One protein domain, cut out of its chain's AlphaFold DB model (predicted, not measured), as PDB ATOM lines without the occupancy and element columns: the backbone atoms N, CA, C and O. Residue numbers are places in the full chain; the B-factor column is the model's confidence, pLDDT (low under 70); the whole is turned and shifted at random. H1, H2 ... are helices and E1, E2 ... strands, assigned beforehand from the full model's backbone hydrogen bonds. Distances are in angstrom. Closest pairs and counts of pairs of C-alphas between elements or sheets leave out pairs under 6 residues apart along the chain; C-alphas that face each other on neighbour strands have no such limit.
ATOM      1  N   VAL A 202      21.579   6.139 -96.787       73.31
ATOM      2  CA  VAL A 202      21.171   7.420 -96.192       73.31
ATOM      3  C   VAL A 202      20.255   7.201 -94.993       73.31
ATOM      4  O   VAL A 202      20.258   7.994 -94.044       73.31
ATOM      5  N   THR A 203      19.512   6.097 -95.027       70.75
ATOM      6  CA  THR A 203      18.681   5.576 -93.946       70.75
ATOM      7  C   THR A 203      18.977   4.092 -93.730       70.75
ATOM      8  O   THR A 203      19.462   3.415 -94.630       70.75
ATOM      9  N   ASN A 204      18.696   3.596 -92.524       61.88
ATOM     10  CA  ASN A 204      18.702   2.171 -92.193       61.88
ATOM     11  C   ASN A 204      17.270   1.644 -91.981       61.88
ATOM     12  O   ASN A 204      17.082   0.692 -91.225       61.88
ATOM     13  N   LYS A 205      16.245   2.297 -92.555       64.44
ATOM     14  CA  LYS A 205      14.841   1.905 -92.380       64.44
ATOM     15  C   LYS A 205      14.661   0.458 -92.837       64.44
ATOM     16  O   LYS A 205      14.929   0.138 -93.997       64.44
ATOM     17  N   LEU A 206      14.213  -0.405 -91.919       53.38
ATOM     18  CA  LEU A 206      13.816  -1.753 -92.298       53.38
ATOM     19  C   LEU A 206      12.567  -1.636 -93.153       53.38
ATOM     20  O   LEU A 206      11.583  -1.011 -92.756       53.38
ATOM     21  N   ILE A 207      12.615  -2.260 -94.310       61.22
ATOM     22  CA  ILE A 207      11.441  -2.433 -95.133       61.22
ATOM     23  C   ILE A 207      10.894  -3.805 -94.785       61.22
ATOM     24  O   ILE A 207      11.511  -4.825 -95.093       61.22
ATOM     25  N   ASP A 208       9.787  -3.823 -94.044       54.69
ATOM     26  CA  ASP A 208       9.099  -5.069 -93.741       54.69
ATOM     27  C   ASP A 208       8.441  -5.599 -95.015       54.69
ATOM     28  O   ASP A 208       7.366  -5.164 -95.430       54.69
ATOM     29  N   TYR A 209       9.105  -6.574 -95.625       52.69
ATOM     30  CA  TYR A 209       8.610  -7.263 -96.805       52.69
ATOM     31  C   TYR A 209       7.283  -7.996 -96.565       52.69
ATOM     32  O   TYR A 209       6.552  -8.245 -97.522       52.69
ATOM     33  N   ASN A 210       6.914  -8.300 -95.313       49.22
ATOM     34  CA  ASN A 210       5.613  -8.909 -95.027       49.22
ATOM     35  C   ASN A 210       4.466  -7.928 -95.283       49.22
ATOM     36  O   ASN A 210       3.409  -8.344 -95.753       49.22
ATOM     37  N   THR A 211       4.685  -6.626 -95.083       49.09
ATOM     38  CA  THR A 211       3.698  -5.585 -95.418       49.09
ATOM     39  C   THR A 211       3.422  -5.533 -96.933       49.09
ATOM     40  O   THR A 211       2.322  -5.193 -97.358       49.09
ATOM     41  N   ILE A 212       4.383  -5.960 -97.761       46.53
ATOM     42  CA  ILE A 212       4.252  -6.039 -99.226       46.53
ATOM     43  C   ILE A 212       3.387  -7.230 -99.660       46.53
ATOM     44  O   ILE A 212       2.714  -7.161-100.682       46.53
ATOM     45  N   SER A 213       3.349  -8.316 -98.878       40.72
ATOM     46  CA  SER A 213       2.581  -9.527 -99.218       40.72
ATOM     47  C   SER A 213       1.057  -9.341 -99.260       40.72
ATOM     48  O   SER A 213       0.345 -10.223 -99.740       40.72
ATOM     49  N   ALA A 214       0.551  -8.191 -98.798       40.59
ATOM     50  CA  ALA A 214      -0.840  -7.779 -98.973       40.59
ATOM     51  C   ALA A 214      -1.182  -7.387-100.428       40.59
ATOM     52  O   ALA A 214      -2.359  -7.329-100.783       40.59
ATOM     53  N   PHE A 215      -0.175  -7.163-101.278       41.44
ATOM     54  CA  PHE A 215      -0.318  -7.104-102.732       41.44
ATOM     55  C   PHE A 215      -0.067  -8.502-103.327       41.44
ATOM     56  O   PHE A 215       0.765  -9.244-102.808       41.44
ATOM     57  N   PRO A 216      -0.787  -8.919-104.385       32.59
ATOM     58  CA  PRO A 216      -0.651 -10.263-104.948       32.59
ATOM     59  C   PRO A 216       0.750 -10.474-105.551       32.59
ATOM     60  O   PRO A 216       1.021 -10.064-106.675       32.59
ATOM     61  N   LEU A 217       1.639 -11.120-104.792       35.94
ATOM     62  CA  LEU A 217       3.020 -11.426-105.175       35.94
ATOM     63  C   LEU A 217       3.123 -12.752-105.946       35.94
ATOM     64  O   LEU A 217       2.558 -13.762-105.529       35.94
ATOM     65  N   ASN A 218       3.951 -12.774-106.993       32.28
ATOM     66  CA  ASN A 218       4.457 -13.986-107.644       32.28
ATOM     67  C   ASN A 218       5.998 -13.912-107.708       32.28
ATOM     68  O   ASN A 218       6.538 -13.566-108.750       32.28
ATOM     69  N   GLY A 219       6.709 -14.238-106.618       37.78
ATOM     70  CA  GLY A 219       8.184 -14.225-106.589       37.78
ATOM     71  C   GLY A 219       8.805 -15.176-105.542       37.78
ATOM     72  O   GLY A 219       8.124 -15.566-104.586       37.78
ATOM     73  N   PRO A 220      10.072 -15.617-105.710       34.53
ATOM     74  CA  PRO A 220      10.715 -16.624-104.858       34.53
ATOM     75  C   PRO A 220      11.104 -16.090-103.463       34.53
ATOM     76  O   PRO A 220      11.792 -15.085-103.318       34.53
ATOM     77  N   GLY A 221      10.689 -16.803-102.410       33.78
ATOM     78  CA  GLY A 221      10.696 -16.317-101.023       33.78
ATOM     79  C   GLY A 221      11.914 -16.649-100.150       33.78
ATOM     80  O   GLY A 221      11.723 -17.275 -99.106       33.78
ATOM     81  N   LYS A 222      13.142 -16.225-100.500       43.56
ATOM     82  CA  LYS A 222      14.280 -16.218 -99.543       43.56
ATOM     83  C   LYS A 222      15.208 -15.003 -99.702       43.56
ATOM     84  O   LYS A 222      15.597 -14.664-100.812       43.56
ATOM     85  N   MET A 223      15.566 -14.385 -98.571       43.75
ATOM     86  CA  MET A 223      16.461 -13.220 -98.437       43.75
ATOM     87  C   MET A 223      17.729 -13.587 -97.651       43.75
ATOM     88  O   MET A 223      17.670 -14.457 -96.782       43.75
ATOM     89  N   HIS A 224      18.841 -12.894 -97.916       44.03
ATOM     90  CA  HIS A 224      20.102 -13.000 -97.166       44.03
ATOM     91  C   HIS A 224      20.380 -11.720 -96.364       44.03
ATOM     92  O   HIS A 224      20.097 -10.615 -96.831       44.03
ATOM     93  N   TYR A 225      20.962 -11.852 -95.169       46.34
ATOM     94  CA  TYR A 225      21.436 -10.708 -94.379       46.34
ATOM     95  C   TYR A 225      22.946 -10.519 -94.558       46.34
ATOM     96  O   TYR A 225      23.687 -11.491 -94.660       46.34
ATOM     97  N   ARG A 226      23.441  -9.273 -94.502       40.31
ATOM     98  CA  ARG A 226      24.887  -8.964 -94.611       40.31
ATOM     99  C   ARG A 226      25.755  -9.688 -93.562       40.31
ATOM    100  O   ARG A 226      26.962  -9.833 -93.727       40.31
ATOM    101  N   THR A 227      25.149 -10.112 -92.456       46.38
ATOM    102  CA  THR A 227      25.796 -10.877 -91.385       46.38
ATOM    103  C   THR A 227      25.827 -12.383 -91.635       46.38
ATOM    104  O   THR A 227      26.452 -13.088 -90.845       46.38
ATOM    105  N   ASP A 228      25.203 -12.890 -92.705       52.06
ATOM    106  CA  ASP A 228      25.248 -14.309 -93.042       52.06
ATOM    107  C   ASP A 228      26.649 -14.689 -93.543       52.06
ATOM    108  O   ASP A 228      27.089 -14.210 -94.592       52.06
ATOM    109  N   PRO A 229      27.370 -15.586 -92.850       50.88
ATOM    110  CA  PRO A 229      28.733 -15.968 -93.217       50.88
ATOM    111  C   PRO A 229      28.821 -16.794 -94.516       50.88
ATOM    112  O   PRO A 229      29.922 -17.067 -94.987       50.88
ATOM    113  N   SER A 230      27.687 -17.184 -95.113       52.12
ATOM    114  CA  SER A 230      27.584 -17.890 -96.402       52.12
ATOM    115  C   SER A 230      27.314 -16.971 -97.612       52.12
ATOM    116  O   SER A 230      27.165 -17.467 -98.726       52.12
ATOM    117  N   SER A 231      27.271 -15.648 -97.422       45.75
ATOM    118  CA  SER A 231      26.792 -14.628 -98.382       45.75
ATOM    119  C   SER A 231      27.742 -14.251 -99.537       45.75
ATOM    120  O   SER A 231      27.643 -13.159-100.095       45.75
ATOM    121  N   GLN A 232      28.655 -15.127 -99.972       46.66
ATOM    122  CA  GLN A 232      29.393 -14.851-101.213       46.66
ATOM    123  C   GLN A 232      28.504 -15.144-102.422       46.66
ATOM    124  O   GLN A 232      28.476 -16.261-102.936       46.66
ATOM    125  N   CYS A 233      27.780 -14.127-102.887       44.94
ATOM    126  CA  CYS A 233      26.982 -14.260-104.094       44.94
ATOM    127  C   CYS A 233      27.873 -14.449-105.324       44.94
ATOM    128  O   CYS A 233      28.607 -13.552-105.742       44.94
ATOM    129  N   SER A 234      27.781 -15.628-105.936       45.91
ATOM    130  CA  SER A 234      28.582 -16.055-107.089       45.91
ATOM    131  C   SER A 234      28.311 -15.258-108.375       45.91
ATOM    132  O   SER A 234      29.040 -15.411-109.355       45.91
ATOM    133  N   GLN A 242      24.025 -10.218-117.026       34.81
ATOM    134  CA  GLN A 242      22.881 -10.780-117.739       34.81
ATOM    135  C   GLN A 242      21.613 -10.443-116.948       34.81
ATOM    136  O   GLN A 242      21.370 -11.014-115.884       34.81
ATOM    137  N   PHE A 243      20.819  -9.505-117.466       31.28
ATOM    138  CA  PHE A 243      19.483  -9.199-116.955       31.28
ATOM    139  C   PHE A 243      18.611 -10.470-116.993       31.28
ATOM    140  O   PHE A 243      18.562 -11.155-118.016       31.28
ATOM    141  N   GLY A 244      17.973 -10.814-115.867       35.16
ATOM    142  CA  GLY A 244      17.059 -11.964-115.748       35.16
ATOM    143  C   GLY A 244      17.422 -13.039-114.712       35.16
ATOM    144  O   GLY A 244      16.704 -14.029-114.603       35.16
ATOM    145  N   LYS A 245      18.518 -12.890-113.951       35.91
ATOM    146  CA  LYS A 245      18.877 -13.810-112.845       35.91
ATOM    147  C   LYS A 245      19.499 -13.100-111.640       35.91
ATOM    148  O   LYS A 245      20.488 -13.572-111.087       35.91
ATOM    149  N   ILE A 246      18.954 -11.960-111.226       39.62
ATOM    150  CA  ILE A 246      19.329 -11.392-109.927       39.62
ATOM    151  C   ILE A 246      18.518 -12.155-108.874       39.62
ATOM    152  O   ILE A 246      17.303 -12.043-108.816       39.62
ATOM    153  N   SER A 247      19.183 -13.013-108.103       42.69
ATOM    154  CA  SER A 247      18.570 -13.680-106.950       42.69
ATOM    155  C   SER A 247      18.484 -12.682-105.787       42.69
ATOM    156  O   SER A 247      19.468 -11.987-105.519       42.69
ATOM    157  N   LEU A 248      17.357 -12.643-105.056       41.94
ATOM    158  CA  LEU A 248      17.231 -11.942-103.759       41.94
ATOM    159  C   LEU A 248      18.329 -12.346-102.760       41.94
ATOM    160  O   LEU A 248      18.623 -11.600-101.827       41.94
ATOM    161  N   GLU A 249      18.978 -13.490-102.991       39.81
ATOM    162  CA  GLU A 249      20.126 -13.970-102.227       39.81
ATOM    163  C   GLU A 249      21.370 -13.067-102.331       39.81
ATOM    164  O   GLU A 249      22.267 -13.171-101.499       39.81
ATOM    165  N   CYS A 250      21.421 -12.153-103.308       43.69
ATOM    166  CA  CYS A 250      22.566 -11.265-103.550       43.69
ATOM    167  C   CYS A 250      22.374  -9.817-103.097       43.69
ATOM    168  O   CYS A 250      23.232  -8.973-103.378       43.69
ATOM    169  N   MET A 251      21.258  -9.494-102.445       47.66
ATOM    170  CA  MET A 251      21.030  -8.155-101.919       47.66
ATOM    171  C   MET A 251      21.388  -8.091-100.438       47.66
ATOM    172  O   MET A 251      20.679  -8.627 -99.595       47.66
ATOM    173  N   ASP A 252      22.476  -7.385-100.124       47.44
ATOM    174  CA  ASP A 252      22.821  -7.032 -98.748       47.44
ATOM    175  C   ASP A 252      21.799  -6.030 -98.189       47.44
ATOM    176  O   ASP A 252      21.870  -4.827 -98.467       47.44
ATOM    177  N   TRP A 253      20.861  -6.522 -97.380       48.94
ATOM    178  CA  TRP A 253      19.946  -5.693 -96.597       48.94
ATOM    179  C   TRP A 253      20.566  -5.345 -95.239       48.94
ATOM    180  O   TRP A 253      21.174  -6.184 -94.568       48.94
ATOM    181  N   TYR A 254      20.428  -4.085 -94.830       47.44
ATOM    182  CA  TYR A 254      20.938  -3.581 -93.555       47.44
ATOM    183  C   TYR A 254      19.905  -3.824 -92.449       47.44
ATOM    184  O   TYR A 254      18.717  -3.578 -92.644       47.44
ATOM    185  N   GLN A 255      20.350  -4.299 -91.280       43.44
ATOM    186  CA  GLN A 255      19.496  -4.375 -90.094       43.44
ATOM    187  C   GLN A 255      19.220  -2.972 -89.547       43.44
ATOM    188  O   GLN A 255      20.114  -2.124 -89.499       43.44
ATOM    189  N   TYR A 256      17.976  -2.745 -89.128       42.06
ATOM    190  CA  TYR A 256      17.552  -1.495 -88.514       42.06
ATOM    191  C   TYR A 256      18.201  -1.328 -87.146       42.06
ATOM    192  O   TYR A 256      17.944  -2.094 -86.220       42.06
ATOM    193  N   ASP A 257      19.012  -0.286 -87.029       54.22
ATOM    194  CA  ASP A 257      19.495   0.229 -85.760       54.22
ATOM    195  C   ASP A 257      19.096   1.702 -85.681       54.22
ATOM    196  O   ASP A 257      19.623   2.552 -86.403       54.22
ATOM    197  N   ILE A 258      18.130   1.987 -84.804       47.53
ATOM    198  CA  ILE A 258      17.613   3.336 -84.537       47.53
ATOM    199  C   ILE A 258      18.712   4.299 -84.064       47.53
ATOM    200  O   ILE A 258      18.560   5.511 -84.188       47.53
ATOM    201  N   ASN A 259      19.830   3.768 -83.561       56.38
ATOM    202  CA  ASN A 259      20.966   4.538 -83.067       56.38
ATOM    203  C   ASN A 259      22.136   4.589 -84.064       56.38
ATOM    204  O   ASN A 259      23.125   5.285 -83.810       56.38
ATOM    205  N   ALA A 260      22.062   3.870 -85.189       57.75
ATOM    206  CA  ALA A 260      23.136   3.855 -86.171       57.75
ATOM    207  C   ALA A 260      23.133   5.141 -87.001       57.75
ATOM    208  O   ALA A 260      22.234   5.401 -87.803       57.75
ATOM    209  N   VAL A 261      24.207   5.920 -86.857       58.22
ATOM    210  CA  VAL A 261      24.502   7.051 -87.737       58.22
ATOM    211  C   VAL A 261      24.977   6.500 -89.078       58.22
ATOM    212  O   VAL A 261      25.959   5.751 -89.104       58.22
ATOM    213  N   PRO A 262      24.331   6.851 -90.200       61.53
ATOM    214  CA  PRO A 262      24.809   6.420 -91.504       61.53
ATOM    215  C   PRO A 262      26.249   6.903 -91.730       61.53
ATOM    216  O   PRO A 262      26.583   8.053 -91.464       61.53
ATOM    217  N   GLN A 263      27.139   6.029 -92.195       59.19
ATOM    218  CA  GLN A 263      28.576   6.343 -92.192       59.19
ATOM    219  C   GLN A 263      28.993   7.400 -93.233       59.19
ATOM    220  O   GLN A 263      30.043   8.013 -93.080       59.19
ATOM    221  N   ASN A 264      28.162   7.662 -94.250       61.69
ATOM    222  CA  ASN A 264      28.581   8.364 -95.472       61.69
ATOM    223  C   ASN A 264      27.944   9.743 -95.685       61.69
ATOM    224  O   ASN A 264      27.953  10.267 -96.789       61.69
ATOM    225  N   LEU A 265      27.377  10.363 -94.653       65.31
ATOM    226  CA  LEU A 265      26.567  11.576 -94.830       65.31
ATOM    227  C   LEU A 265      27.336  12.836 -95.149       65.31
ATOM    228  O   LEU A 265      26.806  13.751 -95.767       65.31
ATOM    229  N   LYS A 266      28.597  12.870 -94.748       65.44
ATOM    230  CA  LYS A 266      29.479  13.970 -95.090       65.44
ATOM    231  C   LYS A 266      29.633  14.090 -96.611       65.44
ATOM    232  O   LYS A 266      29.534  15.193 -97.133       65.44
ATOM    233  N   ASP A 267      29.762  12.965 -97.310       67.50
ATOM    234  CA  ASP A 267      29.884  12.923 -98.772       67.50
ATOM    235  C   ASP A 267      28.588  13.391 -99.453       67.50
ATOM    236  O   ASP A 267      28.622  14.097-100.460       67.50
ATOM    237  N   ILE A 268      27.444  13.071 -98.838       67.25
ATOM    238  CA  ILE A 268      26.102  13.497 -99.260       67.25
ATOM    239  C   ILE A 268      25.950  15.017 -99.206       67.25
ATOM    240  O   ILE A 268      25.492  15.637-100.168       67.25
ATOM    241  N   TYR A 269      26.353  15.636 -98.095       68.62
ATOM    242  CA  TYR A 269      26.293  17.092 -97.939       68.62
ATOM    243  C   TYR A 269      27.312  17.814 -98.822       68.62
ATOM    244  O   TYR A 269      27.065  18.934 -99.260       68.62
ATOM    245  N   GLN A 270      28.430  17.160 -99.130       69.56
ATOM    246  CA  GLN A 270      29.463  17.695-100.015       69.56
ATOM    247  C   GLN A 270      29.141  17.512-101.507       69.56
ATOM    248  O   GLN A 270      29.911  17.973-102.348       69.56
ATOM    249  N   GLY A 271      28.024  16.859-101.851       64.75
ATOM    250  CA  GLY A 271      27.635  16.583-103.238       64.75
ATOM    251  C   GLY A 271      28.519  15.542-103.933       64.75
ATOM    252  O   GLY A 271      28.494  15.426-105.157       64.75
ATOM    253  N   VAL A 272      29.300  14.771-103.173       63.94
ATOM    254  CA  VAL A 272      30.248  13.767-103.672       63.94
ATOM    255  C   VAL A 272      29.608  12.383-103.594       63.94
ATOM    256  O   VAL A 272      30.115  11.462-102.959       63.94
ATOM    257  N   PHE A 273      28.452  12.213-104.229       72.44
ATOM    258  CA  PHE A 273      27.915  10.870-104.422       72.44
ATOM    259  C   PHE A 273      28.594  10.201-105.616       72.44
ATOM    260  O   PHE A 273      28.648  10.785-106.696       72.44
ATOM    261  N   PRO A 274      29.065   8.952-105.502       74.50
ATOM    262  CA  PRO A 274      29.418   8.190-106.687       74.50
ATOM    263  C   PRO A 274      28.142   7.944-107.504       74.50
ATOM    264  O   PRO A 274      27.208   7.329-106.992       74.50
ATOM    265  N   THR A 275      28.097   8.382-108.766       74.44
ATOM    266  CA  THR A 275      26.974   8.098-109.688       74.44
ATOM    267  C   THR A 275      26.651   6.604-109.739       74.44
ATOM    268  O   THR A 275      25.485   6.224-109.769       74.44
ATOM    269  N   GLN A 276      27.675   5.749-109.623       77.88
ATOM    270  CA  GLN A 276      27.512   4.299-109.523       77.88
ATOM    271  C   GLN A 276      26.601   3.878-108.364       77.88
ATOM    272  O   GLN A 276      25.757   3.020-108.548       77.88
ATOM    273  N   LYS A 277      26.686   4.523-107.193       81.12
ATOM    274  CA  LYS A 277      25.840   4.179-106.040       81.12
ATOM    275  C   LYS A 277      24.362   4.480-106.301       81.12
ATOM    276  O   LYS A 277      23.488   3.745-105.845       81.12
ATOM    277  N   ILE A 278      24.094   5.564-107.032       79.56
ATOM    278  CA  ILE A 278      22.745   5.938-107.462       79.56
ATOM    279  C   ILE A 278      22.219   4.889-108.445       79.56
ATOM    280  O   ILE A 278      21.121   4.381-108.242       79.56
ATOM    281  N   ILE A 279      23.027   4.507-109.439       77.69
ATOM    282  CA  ILE A 279      22.702   3.444-110.403       77.69
ATOM    283  C   ILE A 279      22.417   2.119-109.677       77.69
ATOM    284  O   ILE A 279      21.331   1.572-109.835       77.69
ATOM    285  N   ASP A 280      23.308   1.675-108.787       78.75
ATOM    286  CA  ASP A 280      23.146   0.443-108.001       78.75
ATOM    287  C   ASP A 280      21.876   0.466-107.128       78.75
ATOM    288  O   ASP A 280      21.311  -0.579-106.793       78.75
ATOM    289  N   SER A 281      21.434   1.658-106.708       82.19
ATOM    290  CA  SER A 281      20.198   1.823-105.940       82.19
ATOM    291  C   SER A 281      18.958   1.694-106.810       82.19
ATOM    292  O   SER A 281      17.963   1.109-106.382       82.19
ATOM    293  N   PHE A 282      19.032   2.176-108.046       78.38
ATOM    294  CA  PHE A 282      17.970   1.996-109.023       78.38
ATOM    295  C   PHE A 282      17.877   0.574-109.555       78.38
ATOM    296  O   PHE A 282      16.767   0.118-109.803       78.38
ATOM    297  N   ASP A 283      18.982  -0.160-109.651       75.06
ATOM    298  CA  ASP A 283      18.944  -1.576-110.026       75.06
ATOM    299  C   ASP A 283      18.132  -2.408-109.020       75.06
ATOM    300  O   ASP A 283      17.333  -3.259-109.412       75.06
ATOM    301  N   VAL A 284      18.258  -2.108-107.722       76.19
ATOM    302  CA  VAL A 284      17.429  -2.729-106.672       76.19
ATOM    303  C   VAL A 284      15.956  -2.349-106.821       76.19
ATOM    304  O   VAL A 284      15.086  -3.207-106.680       76.19
ATOM    305  N   LEU A 285      15.662  -1.081-107.125       78.38
ATOM    306  CA  LEU A 285      14.288  -0.644-107.375       78.38
ATOM    307  C   LEU A 285      13.681  -1.331-108.598       78.38
ATOM    308  O   LEU A 285      12.559  -1.816-108.506       78.38
ATOM    309  N   ASN A 286      14.415  -1.403-109.711       72.44
ATOM    310  CA  ASN A 286      13.976  -2.078-110.930       72.44
ATOM    311  C   ASN A 286      13.619  -3.536-110.630       72.44
ATOM    312  O   ASN A 286      12.534  -3.975-110.988       72.44
ATOM    313  N   TYR A 287      14.476  -4.244-109.890       72.00
ATOM    314  CA  TYR A 287      14.217  -5.623-109.487       72.00
ATOM    315  C   TYR A 287      12.931  -5.770-108.656       72.00
ATOM    316  O   TYR A 287      12.098  -6.630-108.932       72.00
ATOM    317  N   ILE A 288      12.740  -4.910-107.651       72.44
ATOM    318  CA  ILE A 288      11.531  -4.915-106.813       72.44
ATOM    319  C   ILE A 288      10.284  -4.629-107.648       72.44
ATOM    320  O   ILE A 288       9.249  -5.264-107.461       72.44
ATOM    321  N   LEU A 289      10.373  -3.681-108.576       72.69
ATOM    322  CA  LEU A 289       9.257  -3.301-109.429       72.69
ATOM    323  C   LEU A 289       8.898  -4.400-110.441       72.69
ATOM    324  O   LEU A 289       7.709  -4.626-110.670       72.69
ATOM    325  N   GLU A 290       9.896  -5.113-110.974       67.81
ATOM    326  CA  GLU A 290       9.724  -6.267-111.867       67.81
ATOM    327  C   GLU A 290       9.086  -7.471-111.154       67.81
ATOM    328  O   GLU A 290       8.208  -8.119-111.722       67.81
ATOM    329  N   GLU A 291       9.482  -7.759-109.910       65.06
ATOM    330  CA  GLU A 291       9.009  -8.931-109.154       65.06
ATOM    331  C   GLU A 291       7.697  -8.691-108.385       65.06
ATOM    332  O   GLU A 291       6.923  -9.627-108.177       65.06
ATOM    333  N   GLN A 292       7.442  -7.464-107.909       62.41
ATOM    334  CA  GLN A 292       6.386  -7.209-106.914       62.41
ATOM    335  C   GLN A 292       5.249  -6.302-107.387       62.41
ATOM    336  O   GLN A 292       4.138  -6.432-106.879       62.41
ATOM    337  N   PHE A 293       5.497  -5.365-108.307       59.22
ATOM    338  CA  PHE A 293       4.565  -4.250-108.527       59.22
ATOM    339  C   PHE A 293       3.812  -4.277-109.859       59.22
ATOM    340  O   PHE A 293       2.777  -3.620-109.968       59.22
ATOM    341  N   PHE A 294       4.272  -5.014-110.873       55.03
ATOM    342  CA  PHE A 294       3.763  -4.822-112.234       55.03
ATOM    343  C   PHE A 294       2.756  -5.873-112.706       55.03
ATOM    344  O   PHE A 294       2.990  -6.621-113.652       55.03
ATOM    345  N   ASP A 295       1.552  -5.809-112.138       53.47
ATOM    346  CA  ASP A 295       0.377  -5.936-112.995       53.47
ATOM    347  C   ASP A 295      -0.058  -4.530-113.439       53.47
ATOM    348  O   ASP A 295      -0.795  -3.823-112.744       53.47
ATOM    349  N   TYR A 296       0.441  -4.107-114.606       49.78
ATOM    350  CA  TYR A 296       0.066  -2.846-115.259       49.78
ATOM    351  C   TYR A 296      -1.460  -2.710-115.410       49.78
ATOM    352  O   TYR A 296      -1.995  -1.604-115.315       49.78
ATOM    353  N   ILE A 297      -2.172  -3.832-115.588       45.22
ATOM    354  CA  ILE A 297      -3.631  -3.861-115.750       45.22
ATOM    355  C   ILE A 297      -4.319  -3.450-114.443       45.22
ATOM    356  O   ILE A 297      -5.318  -2.730-114.470       45.22
ATOM    357  N   THR A 298      -3.763  -3.859-113.301       51.88
ATOM    358  CA  THR A 298      -4.341  -3.584-111.981       51.88
ATOM    359  C   THR A 298      -3.915  -2.219-111.427       51.88
ATOM    360  O   THR A 298      -4.717  -1.540-110.792       51.88
ATOM    361  N   THR A 299      -2.675  -1.781-111.671       57.62
ATOM    362  CA  THR A 299      -2.105  -0.580-111.023       57.62
ATOM    363  C   THR A 299      -2.257   0.713-111.828       57.62
ATOM    364  O   THR A 299      -2.212   1.799-111.243       57.62
ATOM    365  N   GLN A 300      -2.443   0.621-113.153       69.19
ATOM    366  CA  GLN A 300      -2.524   1.766-114.079       69.19
ATOM    367  C   GLN A 300      -1.301   2.710-114.037       69.19
ATOM    368  O   GLN A 300      -1.356   3.831-114.548       69.19
ATOM    369  N   VAL A 301      -0.189   2.263-113.444       75.88
ATOM    370  CA  VAL A 301       1.069   3.011-113.366       75.88
ATOM    371  C   VAL A 301       1.774   2.933-114.711       75.88
ATOM    372  O   VAL A 301       2.084   1.842-115.187       75.88
ATOM    373  N   GLN A 302       2.047   4.084-115.320       81.75
ATOM    374  CA  GLN A 302       2.766   4.140-116.588       81.75
ATOM    375  C   GLN A 302       4.277   4.088-116.367       81.75
ATOM    376  O   GLN A 302       4.935   3.165-116.832       81.75
ATOM    377  N   ASN A 303       4.803   5.090-115.664       86.94
ATOM    378  CA  ASN A 303       6.224   5.278-115.410       86.94
ATOM    379  C   ASN A 303       6.421   5.743-113.966       86.94
ATOM    380  O   ASN A 303       5.571   6.440-113.409       86.94
ATOM    381  N   ILE A 304       7.563   5.401-113.379       89.69
ATOM    382  CA  ILE A 304       7.980   5.914-112.067       89.69
ATOM    383  C   ILE A 304       9.268   6.695-112.273       89.69
ATOM    384  O   ILE A 304      10.202   6.149-112.854       89.69
ATOM    385  N   TYR A 305       9.343   7.941-111.808       91.75
ATOM    386  CA  TYR A 305      10.542   8.767-111.954       91.75
ATOM    387  C   TYR A 305      11.174   9.072-110.613       91.75
ATOM    388  O   TYR A 305      10.503   9.282-109.607       91.75
ATOM    389  N   PHE A 306      12.492   9.179-110.646       92.44
ATOM    390  CA  PHE A 306      13.303   9.709-109.571       92.44
ATOM    391  C   PHE A 306      14.226  10.768-110.155       92.44
ATOM    392  O   PHE A 306      15.133  10.451-110.924       92.44
ATOM    393  N   GLY A 307      13.987  12.029-109.804       92.12
ATOM    394  CA  GLY A 307      14.877  13.142-110.121       92.12
ATOM    395  C   GLY A 307      15.743  13.476-108.914       92.12
ATOM    396  O   GLY A 307      15.201  13.812-107.866       92.12
ATOM    397  N   ILE A 308      17.065  13.395-109.050       90.06
ATOM    398  CA  ILE A 308      18.046  13.676-107.992       90.06
ATOM    399  C   ILE A 308      18.806  14.964-108.330       90.06
ATOM    400  O   ILE A 308      19.544  15.023-109.318       90.06
ATOM    401  N   GLU A 309      18.652  15.983-107.479       87.44
ATOM    402  CA  GLU A 309      19.115  17.363-107.693       87.44
ATOM    403  C   GLU A 309      20.628  17.446-107.930       87.44
ATOM    404  O   GLU A 309      21.078  18.009-108.925       87.44
ATOM    405  N   GLN A 310      21.423  16.860-107.033       77.81
ATOM    406  CA  GLN A 310      22.871  17.098-106.974       77.81
ATOM    407  C   GLN A 310      23.641  16.644-108.225       77.81
ATOM    408  O   GLN A 310      24.725  17.155-108.485       77.81
ATOM    409  N   GLN A 311      23.095  15.698-108.995       72.25
ATOM    410  CA  GLN A 311      23.726  15.171-110.213       72.25
ATOM    411  C   GLN A 311      22.893  15.394-111.471       72.25
ATOM    412  O   GLN A 311      23.234  14.845-112.516       72.25
ATOM    413  N   MET A 312      21.769  16.113-111.365       79.19
ATOM    414  CA  MET A 312      20.760  16.179-112.428       79.19
ATOM    415  C   MET A 312      20.405  14.789-112.981       79.19
ATOM    416  O   MET A 312      20.134  14.610-114.167       79.19
ATOM    417  N   THR A 313      20.455  13.777-112.112       81.44
ATOM    418  CA  THR A 313      20.212  12.392-112.494       81.44
ATOM    419  C   THR A 313      18.723  12.142-112.479       81.44
ATOM    420  O   THR A 313      18.055  12.418-111.486       81.44
ATOM    421  N   ILE A 314      18.223  11.580-113.570       83.06
ATOM    422  CA  ILE A 314      16.825  11.210-113.690       83.06
ATOM    423  C   ILE A 314      16.789   9.747-114.073       83.06
ATOM    424  O   ILE A 314      17.369   9.348-115.086       83.06
ATOM    425  N   VAL A 315      16.106   8.960-113.258       83.75
ATOM    426  CA  VAL A 315      15.861   7.552-113.543       83.75
ATOM    427  C   VAL A 315      14.375   7.333-113.678       83.75
ATOM    428  O   VAL A 315      13.589   7.848-112.888       83.75
ATOM    429  N   MET A 316      14.010   6.602-114.719       83.56
ATOM    430  CA  MET A 316      12.651   6.219-115.035       83.56
ATOM    431  C   MET A 316      12.553   4.700-114.999       83.56
ATOM    432  O   MET A 316      13.341   4.007-115.639       83.56
ATOM    433  N   TYR A 317      11.564   4.179-114.289       79.69
ATOM    434  CA  TYR A 317      11.153   2.792-114.419       79.69
ATOM    435  C   TYR A 317      10.085   2.656-115.520       79.69
ATOM    436  O   TYR A 317       9.149   3.464-115.520       79.69
ATOM    437  N   PRO A 318      10.174   1.629-116.392       66.50
ATOM    438  CA  PRO A 318      11.204   0.580-116.399       66.50
ATOM    439  C   PRO A 318      12.550   1.006-117.019       66.50
ATOM    440  O   PRO A 318      12.625   1.371-118.191       66.50
ATOM    441  N   GLY A 319      13.623   0.883-116.220       61.62
ATOM    442  CA  GLY A 319      15.011   0.678-116.659       61.62
ATOM    443  C   GLY A 319      15.737   1.795-117.418       61.62
ATOM    444  O   GLY A 319      16.792   1.522-117.992       61.62
ATOM    445  N   LEU A 320      15.228   3.029-117.468       69.25
ATOM    446  CA  LEU A 320      15.787   4.077-118.326       69.25
ATOM    447  C   LEU A 320      16.458   5.208-117.534       69.25
ATOM    448  O   LEU A 320      15.822   5.966-116.804       69.25
ATOM    449  N   TYR A 321      17.767   5.362-117.735       72.81
ATOM    450  CA  TYR A 321      18.532   6.508-117.248       72.81
ATOM    451  C   TYR A 321      18.391   7.677-118.234       72.81
ATOM    452  O   TYR A 321      18.924   7.642-119.343       72.81
ATOM    453  N   LEU A 322      17.647   8.714-117.844       74.75
ATOM    454  CA  LEU A 322      17.268   9.834-118.715       74.75
ATOM    455  C   LEU A 322      18.327  10.943-118.781       74.75
ATOM    456  O   LEU A 322      18.266  11.772-119.687       74.75
ATOM    457  N   ALA A 323      19.312  10.960-117.875       60.72
ATOM    458  CA  ALA A 323      20.289  12.054-117.794       60.72
ATOM    459  C   ALA A 323      21.261  12.123-118.995       60.72
ATOM    460  O   ALA A 323      22.010  13.086-119.123       60.72
ATOM    461  N   GLY A 324      21.241  11.124-119.887       60.94
ATOM    462  CA  GLY A 324      21.985  11.122-121.154       60.94
ATOM    463  C   GLY A 324      21.192  11.610-122.373       60.94
ATOM    464  O   GLY A 324      21.729  11.625-123.477       60.94
ATOM    465  N   LEU A 325      19.914  11.974-122.218       67.88
ATOM    466  CA  LEU A 325      19.134  12.560-123.306       67.88
ATOM    467  C   LEU A 325      19.356  14.075-123.307       67.88
ATOM    468  O   LEU A 325      18.792  14.766-122.464       67.88
ATOM    469  N   ASP A 326      20.096  14.593-124.295       63.66
ATOM    470  CA  ASP A 326      20.486  16.014-124.468       63.66
ATOM    471  C   ASP A 326      19.335  17.048-124.389       63.66
ATOM    472  O   ASP A 326      19.564  18.255-124.436       63.66
ATOM    473  N   LYS A 327      18.078  16.599-124.313       71.31
ATOM    474  CA  LYS A 327      16.867  17.430-124.295       71.31
ATOM    475  C   LYS A 327      15.938  17.165-123.109       71.31
ATOM    476  O   LYS A 327      14.846  17.728-123.070       71.31
ATOM    477  N   TYR A 328      16.306  16.289-122.173       80.88
ATOM    478  CA  TYR A 328      15.453  15.985-121.028       80.88
ATOM    479  C   TYR A 328      15.921  16.740-119.780       80.88
ATOM    480  O   TYR A 328      16.848  16.322-119.096       80.88
ATOM    481  N   ASN A 329      15.248  17.849-119.467       86.94
ATOM    482  CA  ASN A 329      15.504  18.651-118.272       86.94
ATOM    483  C   ASN A 329      14.421  18.393-117.210       86.94
ATOM    484  O   ASN A 329      13.251  18.686-117.454       86.94
ATOM    485  N   MET A 330      14.783  17.867-116.030       89.38
ATOM    486  CA  MET A 330      13.808  17.652-114.941       89.38
ATOM    487  C   MET A 330      13.232  18.948-114.381       89.38
ATOM    488  O   MET A 330      12.089  18.947-113.946       89.38
ATOM    489  N   TYR A 331      13.987  20.049-114.403       91.56
ATOM    490  CA  TYR A 331      13.531  21.315-113.827       91.56
ATOM    491  C   TYR A 331      12.374  21.943-114.602       91.56
ATOM    492  O   TYR A 331      11.669  22.776-114.054       91.56
ATOM    493  N   GLU A 332      12.167  21.523-115.850       90.88
ATOM    494  CA  GLU A 332      11.040  21.936-116.694       90.88
ATOM    495  C   GLU A 332       9.834  20.995-116.554       90.88
ATOM    496  O   GLU A 332       8.829  21.154-117.250       90.88
ATOM    497  N   ARG A 333       9.931  19.951-115.718       91.81
ATOM    498  CA  ARG A 333       8.849  18.980-115.540       91.81
ATOM    499  C   ARG A 333       7.941  19.406-114.388       91.81
ATOM    500  O   ARG A 333       8.441  19.541-113.269       91.81
ATOM    501  N   PRO A 334       6.613  19.503-114.610       93.81
ATOM    502  CA  PRO A 334       5.677  19.946-113.579       93.81
ATOM    503  C   PRO A 334       5.767  19.140-112.280       93.81
ATOM    504  O   PRO A 334       5.708  19.712-111.198       93.81
ATOM    505  N   TRP A 335       5.958  17.820-112.362       95.06
ATOM    506  CA  TRP A 335       6.055  16.963-111.175       95.06
ATOM    507  C   TRP A 335       7.275  17.271-110.305       95.06
ATOM    508  O   TRP A 335       7.195  17.163-109.084       95.06
ATOM    509  N   TYR A 336       8.398  17.666-110.907       95.81
ATOM    510  CA  TYR A 336       9.617  17.989-110.174       95.81
ATOM    511  C   TYR A 336       9.562  19.427-109.661       95.81
ATOM    512  O   TYR A 336       9.739  19.667-108.467       95.81
ATOM    513  N   GLU A 337       9.282  20.377-110.559       95.44
ATOM    514  CA  GLU A 337       9.250  21.806-110.253       95.44
ATOM    515  C   GLU A 337       8.216  22.124-109.169       95.44
ATOM    516  O   GLU A 337       8.563  22.731-108.153       95.44
ATOM    517  N   ASN A 338       6.971  21.660-109.333       94.06
ATOM    518  CA  ASN A 338       5.903  21.939-108.373       94.06
ATOM    519  C   ASN A 338       6.231  21.330-107.013       94.06
ATOM    520  O   ASN A 338       6.130  22.010-105.994       94.06
ATOM    521  N   THR A 339       6.679  20.074-106.985       94.81
ATOM    522  CA  THR A 339       7.001  19.380-105.733       94.81
ATOM    523  C   THR A 339       8.146  20.039-104.990       94.81
ATOM    524  O   THR A 339       8.046  20.265-103.783       94.81
ATOM    525  N   LYS A 340       9.216  20.399-105.704       93.88
ATOM    526  CA  LYS A 340      10.341  21.131-105.128       93.88
ATOM    527  C   LYS A 340       9.882  22.472-104.564       93.88
ATOM    528  O   LYS A 340      10.137  22.760-103.398       93.88
ATOM    529  N   ASN A 341       9.201  23.283-105.370       92.88
ATOM    530  CA  ASN A 341       8.809  24.635-104.982       92.88
ATOM    531  C   ASN A 341       7.838  24.627-103.798       92.88
ATOM    532  O   ASN A 341       8.054  25.361-102.836       92.88
ATOM    533  N   LEU A 342       6.819  23.761-103.825       91.19
ATOM    534  CA  LEU A 342       5.857  23.622-102.731       91.19
ATOM    535  C   LEU A 342       6.532  23.150-101.442       91.19
ATOM    536  O   LEU A 342       6.285  23.720-100.381       91.19
ATOM    537  N   HIS A 343       7.427  22.163-101.528       89.94
ATOM    538  CA  HIS A 343       8.150  21.682-100.357       89.94
ATOM    539  C   HIS A 343       9.049  22.765 -99.750       89.94
ATOM    540  O   HIS A 343       9.012  22.977 -98.541       89.94
ATOM    541  N   LEU A 344       9.813  23.490-100.575       88.06
ATOM    542  CA  LEU A 344      10.709  24.554-100.105       88.06
ATOM    543  C   LEU A 344       9.960  25.764 -99.522       88.06
ATOM    544  O   LEU A 344      10.525  26.497 -98.713       88.06
ATOM    545  N   GLN A 345       8.707  25.987 -99.926       88.62
ATOM    546  CA  GLN A 345       7.855  27.063 -99.408       88.62
ATOM    547  C   GLN A 345       7.065  26.660 -98.155       88.62
ATOM    548  O   GLN A 345       6.510  27.527 -97.474       88.62
ATOM    549  N   ALA A 346       6.991  25.367 -97.834       84.50
ATOM    550  CA  ALA A 346       6.211  24.882 -96.709       84.50
ATOM    551  C   ALA A 346       6.868  25.241 -95.372       84.50
ATOM    552  O   ALA A 346       7.976  24.820 -95.053       84.50
ATOM    553  N   SER A 347       6.148  25.992 -94.541       79.31
ATOM    554  CA  SER A 347       6.638  26.469 -93.241       79.31
ATOM    555  C   SER A 347       6.634  25.401 -92.145       79.31
ATOM    556  O   SER A 347       7.308  25.543 -91.127       79.31
ATOM    557  N   ASN A 348       5.850  24.338 -92.327       76.31
ATOM    558  CA  ASN A 348       5.590  23.334 -91.301       76.31
ATOM    559  C   ASN A 348       6.529  22.125 -91.363       76.31
ATOM    560  O   ASN A 348       6.365  21.215 -90.546       76.31
ATOM    561  N   ASN A 349       7.497  22.118 -92.292       70.12
ATOM    562  CA  ASN A 349       8.437  21.016 -92.477       70.12
ATOM    563  C   ASN A 349       7.713  19.662 -92.525       70.12
ATOM    564  O   ASN A 349       8.135  18.716 -91.869       70.12
ATOM    565  N   LYS A 350       6.577  19.578 -93.229       79.81
ATOM    566  CA  LYS A 350       5.879  18.321 -93.513       79.81
ATOM    567  C   LYS A 350       6.037  17.968 -94.989       79.81
ATOM    568  O   LYS A 350       6.123  18.837 -95.862       79.81
ATOM    569  N   VAL A 351       6.096  16.667 -95.261       82.50
ATOM    570  CA  VAL A 351       6.065  16.148 -96.629       82.50
ATOM    571  C   VAL A 351       4.627  15.854 -96.997       82.50
ATOM    572  O   VAL A 351       3.982  15.046 -96.335       82.50
ATOM    573  N   TYR A 352       4.173  16.470 -98.078       86.81
ATOM    574  CA  TYR A 352       2.853  16.238 -98.639       86.81
ATOM    575  C   TYR A 352       2.988  15.695-100.053       86.81
ATOM    576  O   TYR A 352       4.022  15.886-100.705       86.81
ATOM    577  N   ARG A 353       1.949  15.013-100.530       91.62
ATOM    578  CA  ARG A 353       1.879  14.638-101.941       91.62
ATOM    579  C   ARG A 353       1.526  15.850-102.797       91.62
ATOM    580  O   ARG A 353       0.809  16.757-102.374       91.62
ATOM    581  N   VAL A 354       2.018  15.831-104.025       92.94
ATOM    582  CA  VAL A 354       1.735  16.824-105.058       92.94
ATOM    583  C   VAL A 354       1.180  16.099-106.269       92.94
ATOM    584  O   VAL A 354       1.796  15.152-106.760       92.94
ATOM    585  N   LEU A 355       0.018  16.550-106.738       93.56
ATOM    586  CA  LEU A 355      -0.576  16.088-107.985       93.56
ATOM    587  C   LEU A 355      -0.389  17.153-109.063       93.56
ATOM    588  O   LEU A 355      -0.662  18.329-108.822       93.56
ATOM    589  N   THR A 356       0.066  16.770-110.250       93.50
ATOM    590  CA  THR A 356       0.132  17.696-111.386       93.50
ATOM    591  C   THR A 356      -1.218  17.809-112.086       93.50
ATOM    592  O   THR A 356      -1.997  16.857-112.131       93.50
ATOM    593  N   THR A 357      -1.457  18.947-112.734       92.56
ATOM    594  CA  THR A 357      -2.436  19.009-113.823       92.56
ATOM    595  C   THR A 357      -1.995  18.108-114.983       92.56
ATOM    596  O   THR A 357      -0.823  17.712-115.042       92.56
ATOM    597  N   PRO A 358      -2.902  17.754-115.910       93.62
ATOM    598  CA  PRO A 358      -2.533  16.961-117.068       93.62
ATOM    599  C   PRO A 358      -1.468  17.656-117.919       93.62
ATOM    600  O   PRO A 358      -1.649  18.797-118.337       93.62
ATOM    601  N   TYR A 359      -0.377  16.957-118.222       93.38
ATOM    602  CA  TYR A 359       0.684  17.456-119.098       93.38
ATOM    603  C   TYR A 359       1.173  16.354-120.039       93.38
ATOM    604  O   TYR A 359       0.844  15.177-119.882       93.38
ATOM    605  N   LYS A 360       1.933  16.738-121.067       92.69
ATOM    606  CA  LYS A 360       2.565  15.789-121.983       92.69
ATOM    607  C   LYS A 360       3.854  15.258-121.374       92.69
ATOM    608  O   LYS A 360       4.814  16.016-121.237       92.69
ATOM    609  N   ASP A 361       3.881  13.967-121.061       90.50
ATOM    610  CA  ASP A 361       5.121  13.300-120.693       90.50
ATOM    611  C   ASP A 361       6.093  13.360-121.878       90.50
ATOM    612  O   ASP A 361       5.757  13.018-123.015       90.50
ATOM    613  N   ALA A 362       7.308  13.820-121.615       86.19
ATOM    614  CA  ALA A 362       8.307  14.008-122.651       86.19
ATOM    615  C   ALA A 362       8.986  12.708-123.084       86.19
ATOM    616  O   ALA A 362       9.605  12.698-124.148       86.19
ATOM    617  N   VAL A 363       8.888  11.633-122.294       84.38
ATOM    618  CA  VAL A 363       9.437  10.333-122.695       84.38
ATOM    619  C   VAL A 363       8.477   9.611-123.634       84.38
ATOM    620  O   VAL A 363       8.882   9.122-124.687       84.38
ATOM    621  N   THR A 364       7.195   9.561-123.277       86.50
ATOM    622  CA  THR A 364       6.195   8.750-123.986       86.50
ATOM    623  C   THR A 364       5.301   9.547-124.931       86.50
ATOM    624  O   THR A 364       4.697   8.966-125.829       86.50
ATOM    625  N   GLY A 365       5.197  10.868-124.761       89.00
ATOM    626  CA  GLY A 365       4.264  11.728-125.501       89.00
ATOM    627  C   GLY A 365       2.799  11.587-125.063       89.00
ATOM    628  O   GLY A 365       1.913  12.277-125.596       89.00
ATOM    629  N   ASN A 366       2.524  10.713-124.092       90.88
ATOM    630  CA  ASN A 366       1.195  10.530-123.529       90.88
ATOM    631  C   ASN A 366       0.821  11.721-122.648       90.88
ATOM    632  O   ASN A 366       1.677  12.402-122.085       90.88
ATOM    633  N   THR A 367      -0.478  11.998-122.555       92.44
ATOM    634  CA  THR A 367      -0.971  12.939-121.547       92.44
ATOM    635  C   THR A 367      -1.097  12.188-120.229       92.44
ATOM    636  O   THR A 367      -1.792  11.171-120.179       92.44
ATOM    637  N   VAL A 368      -0.441  12.682-119.186       93.81
ATOM    638  CA  VAL A 368      -0.373  12.032-117.876       93.81
ATOM    639  C   VAL A 368      -0.754  13.003-116.770       93.81
ATOM    640  O   VAL A 368      -0.647  14.220-116.931       93.81
ATOM    641  N   ILE A 369      -1.177  12.446-115.643       93.94
ATOM    642  CA  ILE A 369      -1.153  13.117-114.344       93.94
ATOM    643  C   ILE A 369      -0.097  12.434-113.486       93.94
ATOM    644  O   ILE A 369       0.111  11.226-113.607       93.94
ATOM    645  N   THR A 370       0.560  13.189-112.615       95.06
ATOM    646  CA  THR A 370       1.664  12.660-111.820       95.06
ATOM    647  C   THR A 370       1.419  12.882-110.341       95.06
ATOM    648  O   THR A 370       1.215  14.018-109.914       95.06
ATOM    649  N   VAL A 371       1.498  11.806-109.556       94.12
ATOM    650  CA  VAL A 371       1.579  11.864-108.091       94.12
ATOM    651  C   VAL A 371       3.050  11.904-107.710       94.12
ATOM    652  O   VAL A 371       3.827  11.066-108.158       94.12
ATOM    653  N   SER A 372       3.459  12.869-106.894       95.81
ATOM    654  CA  SER A 372       4.872  13.099-106.584       95.81
ATOM    655  C   SER A 372       5.105  13.512-105.135       95.81
ATOM    656  O   SER A 372       4.226  14.089-104.493       95.81
ATOM    657  N   LYS A 373       6.291  13.179-104.611       93.81
ATOM    658  CA  LYS A 373       6.746  13.549-103.263       93.81
ATOM    659  C   LYS A 373       8.234  13.903-103.256       93.81
ATOM    660  O   LYS A 373       9.013  13.292-103.992       93.81
ATOM    661  N   PRO A 374       8.652  14.860-102.413       93.19
ATOM    662  CA  PRO A 374      10.058  15.173-102.242       93.19
ATOM    663  C   PRO A 374      10.775  14.013-101.541       93.19
ATOM    664  O   PRO A 374      10.287  13.447-100.561       93.19
ATOM    665  N   ILE A 375      11.968  13.700-102.030       90.75
ATOM    666  CA  ILE A 375      12.918  12.798-101.391       90.75
ATOM    667  C   ILE A 375      13.784  13.657-100.483       90.75
ATOM    668  O   ILE A 375      14.467  14.575-100.948       90.75
ATOM    669  N   LEU A 376      13.755  13.363 -99.188       86.75
ATOM    670  CA  LEU A 376      14.499  14.115 -98.190       86.75
ATOM    671  C   LEU A 376      15.631  13.282 -97.615       86.75
ATOM    672  O   LEU A 376      15.476  12.097 -97.328       86.75
ATOM    673  N   ILE A 377      16.756  13.945 -97.393       80.69
ATOM    674  CA  ILE A 377      17.850  13.433 -96.582       80.69
ATOM    675  C   ILE A 377      17.891  14.205 -95.270       80.69
ATOM    676  O   ILE A 377      17.443  15.345 -95.205       80.69
ATOM    677  N   PRO A 378      18.430  13.645 -94.194       75.56
ATOM    678  CA  PRO A 378      18.458  14.364 -92.926       75.56
ATOM    679  C   PRO A 378      19.370  15.582 -92.980       75.56
ATOM    680  O   PRO A 378      20.268  15.639 -93.815       75.56
ATOM    681  N   ASN A 379      19.166  16.549 -92.091       74.38
ATOM    682  CA  ASN A 379      19.972  17.767 -92.061       74.38
ATOM    683  C   ASN A 379      21.380  17.503 -91.484       74.38
ATOM    684  O   ASN A 379      21.533  16.685 -90.577       74.38
ATOM    685  N   GLU A 380      22.399  18.217 -91.974       71.69
ATOM    686  CA  GLU A 380      23.780  18.134 -91.472       71.69
ATOM    687  C   GLU A 380      23.870  18.481 -89.982       71.69
ATOM    688  O   GLU A 380      24.614  17.855 -89.231       71.69
ATOM    689  N   GLN A 381      23.060  19.440 -89.534       72.00
ATOM    690  CA  GLN A 381      23.022  19.867 -88.133       72.00
ATOM    691  C   GLN A 381      22.258  18.895 -87.231       72.00
ATOM    692  O   GLN A 381      22.345  18.989 -86.008       72.00
ATOM    693  N   ASP A 382      21.499  17.973 -87.824       69.00
ATOM    694  CA  ASP A 382      20.605  17.082 -87.099       69.00
ATOM    695  C   ASP A 382      20.611  15.671 -87.686       69.00
ATOM    696  O   ASP A 382      19.601  15.076 -88.068       69.00
ATOM    697  N   VAL A 383      21.823  15.127 -87.742       63.88
ATOM    698  CA  VAL A 383      22.135  13.796 -88.264       63.88
ATOM    699  C   VAL A 383      21.419  12.686 -87.483       63.88
ATOM    700  O   VAL A 383      21.423  11.553 -87.937       63.88
ATOM    701  N   GLN A 384      20.811  12.977 -86.329       58.47
ATOM    702  CA  GLN A 384      20.091  12.005 -85.503       58.47
ATOM    703  C   GLN A 384      18.563  12.113 -85.651       58.47
ATOM    704  O   GLN A 384      17.886  11.092 -85.585       58.47
ATOM    705  N   LYS A 385      17.985  13.294 -85.942       56.97
ATOM    706  CA  LYS A 385      16.525  13.457 -86.154       56.97
ATOM    707  C   LYS A 385      16.056  13.072 -87.561       56.97
ATOM    708  O   LYS A 385      15.124  13.652 -88.111       56.97
ATOM    709  N   ARG A 386      16.678  12.044 -88.141       52.50
ATOM    710  CA  ARG A 386      16.551  11.619 -89.550       52.50
ATOM    711  C   ARG A 386      15.169  11.151 -89.998       52.50
ATOM    712  O   ARG A 386      15.015  10.795 -91.160       52.50
ATOM    713  N   TYR A 387      14.194  11.116 -89.103       51.47
ATOM    714  CA  TYR A 387      12.977  10.334 -89.289       51.47
ATOM    715  C   TYR A 387      11.697  11.088 -88.952       51.47
ATOM    716  O   TYR A 387      10.613  10.517 -89.024       51.47
ATOM    717  N   GLU A 388      11.786  12.381 -88.643       50.84
ATOM    718  CA  GLU A 388      10.590  13.214 -88.635       50.84
ATOM    719  C   GLU A 388      10.290  13.629 -90.077       50.84
ATOM    720  O   GLU A 388      11.020  14.427 -90.673       50.84
ATOM    721  N   VAL A 389       9.232  13.037 -90.645       50.84
ATOM    722  CA  VAL A 389       8.688  13.367 -91.969       50.84
ATOM    723  C   VAL A 389       8.675  14.888 -92.150       50.84
ATOM    724  O   VAL A 389       7.902  15.587 -91.503       50.84
ATOM    725  N   GLY A 390       9.548  15.368 -93.041       56.94
ATOM    726  CA  GLY A 390       9.622  16.754 -93.503       56.94
ATOM    727  C   GLY A 390      10.676  17.663 -92.855       56.94
ATOM    728  O   GLY A 390      10.781  18.816 -93.261       56.94
ATOM    729  N   LYS A 391      11.539  17.164 -91.958       62.84
ATOM    730  CA  LYS A 391      12.684  17.926 -91.398       62.84
ATOM    731  C   LYS A 391      14.040  17.596 -92.044       62.84
ATOM    732  O   LYS A 391      15.064  17.521 -91.363       62.84
ATOM    733  N   GLY A 392      14.058  17.394 -93.359       74.25
ATOM    734  CA  GLY A 392      15.260  17.030 -94.115       74.25
ATOM    735  C   GLY A 392      15.711  18.089 -95.122       74.25
ATOM    736  O   GLY A 392      14.955  18.979 -95.492       74.25
ATOM    737  N   GLN A 393      16.954  17.978 -95.581       82.62
ATOM    738  CA  GLN A 393      17.419  18.653 -96.784       82.62
ATOM    739  C   GLN A 393      16.833  17.949 -98.014       82.62
ATOM    740  O   GLN A 393      16.814  16.722 -98.109       82.62
ATOM    741  N   PHE A 394      16.356  18.742 -98.967       87.62
ATOM    742  CA  PHE A 394      15.828  18.251-100.231       87.62
ATOM    743  C   PHE A 394      16.930  17.574-101.062       87.62
ATOM    744  O   PHE A 394      17.970  18.180-101.324       87.62
ATOM    745  N   LEU A 395      16.704  16.324-101.468       88.94
ATOM    746  CA  LEU A 395      17.594  15.569-102.358       88.94
ATOM    747  C   LEU A 395      17.043  15.488-103.784       88.94
ATOM    748  O   LEU A 395      17.815  15.449-104.743       88.94
ATOM    749  N   GLY A 396      15.722  15.425-103.925       92.88
ATOM    750  CA  GLY A 396      15.084  15.157-105.203       92.88
ATOM    751  C   GLY A 396      13.578  14.960-105.095       92.88
ATOM    752  O   GLY A 396      12.970  15.293-104.080       92.88
ATOM    753  N   VAL A 397      12.978  14.384-106.133       95.19
ATOM    754  CA  VAL A 397      11.545  14.067-106.198       95.19
ATOM    755  C   VAL A 397      11.367  12.662-106.752       95.19
ATOM    756  O   VAL A 397      11.992  12.311-107.753       95.19
ATOM    757  N   ALA A 398      10.499  11.884-106.113       94.62
ATOM    758  CA  ALA A 398       9.995  10.626-106.639       94.62
ATOM    759  C   ALA A 398       8.559  10.830-107.132       94.62
ATOM    760  O   ALA A 398       7.787  11.575-106.515       94.62
ATOM    761  N   SER A 399       8.196  10.197-108.242       95.81
ATOM    762  CA  SER A 399       6.886  10.384-108.854       95.81
ATOM    763  C   SER A 399       6.369   9.160-109.603       95.81
ATOM    764  O   SER A 399       7.140   8.301-110.019       95.81
ATOM    765  N   ILE A 400       5.049   9.094-109.765       93.19
ATOM    766  CA  ILE A 400       4.317   8.077-110.524       93.19
ATOM    767  C   ILE A 400       3.449   8.786-111.556       93.19
ATOM    768  O   ILE A 400       2.576   9.573-111.181       93.19
ATOM    769  N   ASP A 401       3.660   8.471-112.831       93.31
ATOM    770  CA  ASP A 401       2.798   8.898-113.930       93.31
ATOM    771  C   ASP A 401       1.639   7.924-114.117       93.31
ATOM    772  O   ASP A 401       1.811   6.702-114.156       93.31
ATOM    773  N   ILE A 402       0.459   8.497-114.317       91.06
ATOM    774  CA  ILE A 402      -0.782   7.796-114.613       91.06
ATOM    775  C   ILE A 402      -1.283   8.333-115.953       91.06
ATOM    776  O   ILE A 402      -1.470   9.544-116.112       91.06
ATOM    777  N   VAL A 403      -1.512   7.444-116.924       91.56
ATOM    778  CA  VAL A 403      -2.069   7.842-118.226       91.56
ATOM    779  C   VAL A 403      -3.441   8.471-117.999       91.56
ATOM    780  O   VAL A 403      -4.325   7.841-117.417       91.56
ATOM    781  N   LEU A 404      -3.653   9.687-118.511       90.94
ATOM    782  CA  LEU A 404      -4.903  10.413-118.294       90.94
ATOM    783  C   LEU A 404      -6.125   9.631-118.800       90.94
ATOM    784  O   LEU A 404      -7.142   9.615-118.117       90.94
ATOM    785  N   SER A 405      -6.040   8.965-119.956       90.19
ATOM    786  CA  SER A 405      -7.154   8.168-120.497       90.19
ATOM    787  C   SER A 405      -7.541   7.017-119.571       90.19
ATOM    788  O   SER A 405      -8.718   6.791-119.316       90.19
ATOM    789  N   ASN A 406      -6.553   6.321-119.008       87.94
ATOM    790  CA  ASN A 406      -6.802   5.211-118.092       87.94
ATOM    791  C   ASN A 406      -7.413   5.710-116.783       87.94
ATOM    792  O   ASN A 406      -8.337   5.103-116.251       87.94
ATOM    793  N   PHE A 407      -6.922   6.848-116.293       86.25
ATOM    794  CA  PHE A 407      -7.484   7.502-115.125       86.25
ATOM    795  C   PHE A 407      -8.928   7.964-115.364       86.25
ATOM    796  O   PHE A 407      -9.781   7.780-114.504       86.25
ATOM    797  N   GLN A 408      -9.235   8.511-116.544       87.88
ATOM    798  CA  GLN A 408     -10.592   8.923-116.921       87.88
ATOM    799  C   GLN A 408     -11.561   7.739-116.981       87.88
ATOM    800  O   GLN A 408     -12.671   7.858-116.461       87.88
TER     801      GLN A 408
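Overview. This is residues 202 to 234 and 242 to 408 of the 734 residues of the protein "Cache domain protein" of Tetrahymena thermophila (strain SB210) (UniProt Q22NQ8). A twisted sheet of four strands has a helix over each face: H3 runs along edge strand E2 on one face, and H5 runs slantwise over E4 and E3 on the other, giving three layers. Long stretches with no named element make much of the rest; residues 213 to 234 lie beyond H3, on its side away from the sheet. The 200 printed residues include six named helices and four named strands, in the order H1 H2 H3 H4 E1 E2 H5 E3 E4 H6. The sheet order is E2 E1 E4 E3, all antiparallel; the class is mixed, with under half of the residues in named elements. The whole is compact, with a radius of gyration of the C-alphas of 17.9 A and spans of 51 by 43 by 35 A.

Arrangement. H1, residues 209 to 212, is not on the sheet. H2, residues 265 to 269, only grazes it. H3, residues 275 to 293, runs along the strands at a height over the sheet of 9.5 A; its C-alpha 286 is 6.6 A from C-alpha 317 of E2, residues 313 to 317, their closest pair. H4, residues 296 to 299, is not on the sheet. E1, residues 301 to 308, forms a hairpin with E2, with N 306 and O 315 at 2.8 A. H5, residues 334 to 345, is on the opposite face from H3, at a height over the sheet of 7.2 A; its closest C-alphas to E4, residues 392 to 403, are those of Tyr 336 and Val 397, at 5.9 A. E3, residues 367 to 378, forms a hairpin with E4, with N 373 and O 398 at 2.9 A. E4 is also antiparallel to E1, with N 399 and O 305 at 2.8 A. H6, residues 404 to 408, lies over E3. Every O i to N i+4 pair is within hydrogen-bond range in H2 and H6, against 14 of 15 in H3 and 7 of 8 in H5; H1 and H4 are too short for such a pair.

Along the chain. H1 begins at C-alpha 209 (8.610, -7.263, -96.805). H3 measures 25.6 A from first to last C-alpha, E1 20.8 A and H5 16.0 A. E3 measures 34.6 A; E4, 31.1 A long, bends by 62 degrees at residue 395. H6 ends at C-alpha 408 (-10.592, 8.923, -116.921).

Size, cuts and confidence. The C-alphas farthest apart, those of Pro 229 and Gln 408, are 52.2 A apart. Residues 235 to 241 are not printed, and C-alphas 234 and 242 are 13.2 A apart across the cut. The long links are E2 to H5, H5 to E3 and E3 to E4. Mean pLDDT of the printed part is 70.4; 90 residues are under 70, among them residues 204 to 234 and 242 to 272.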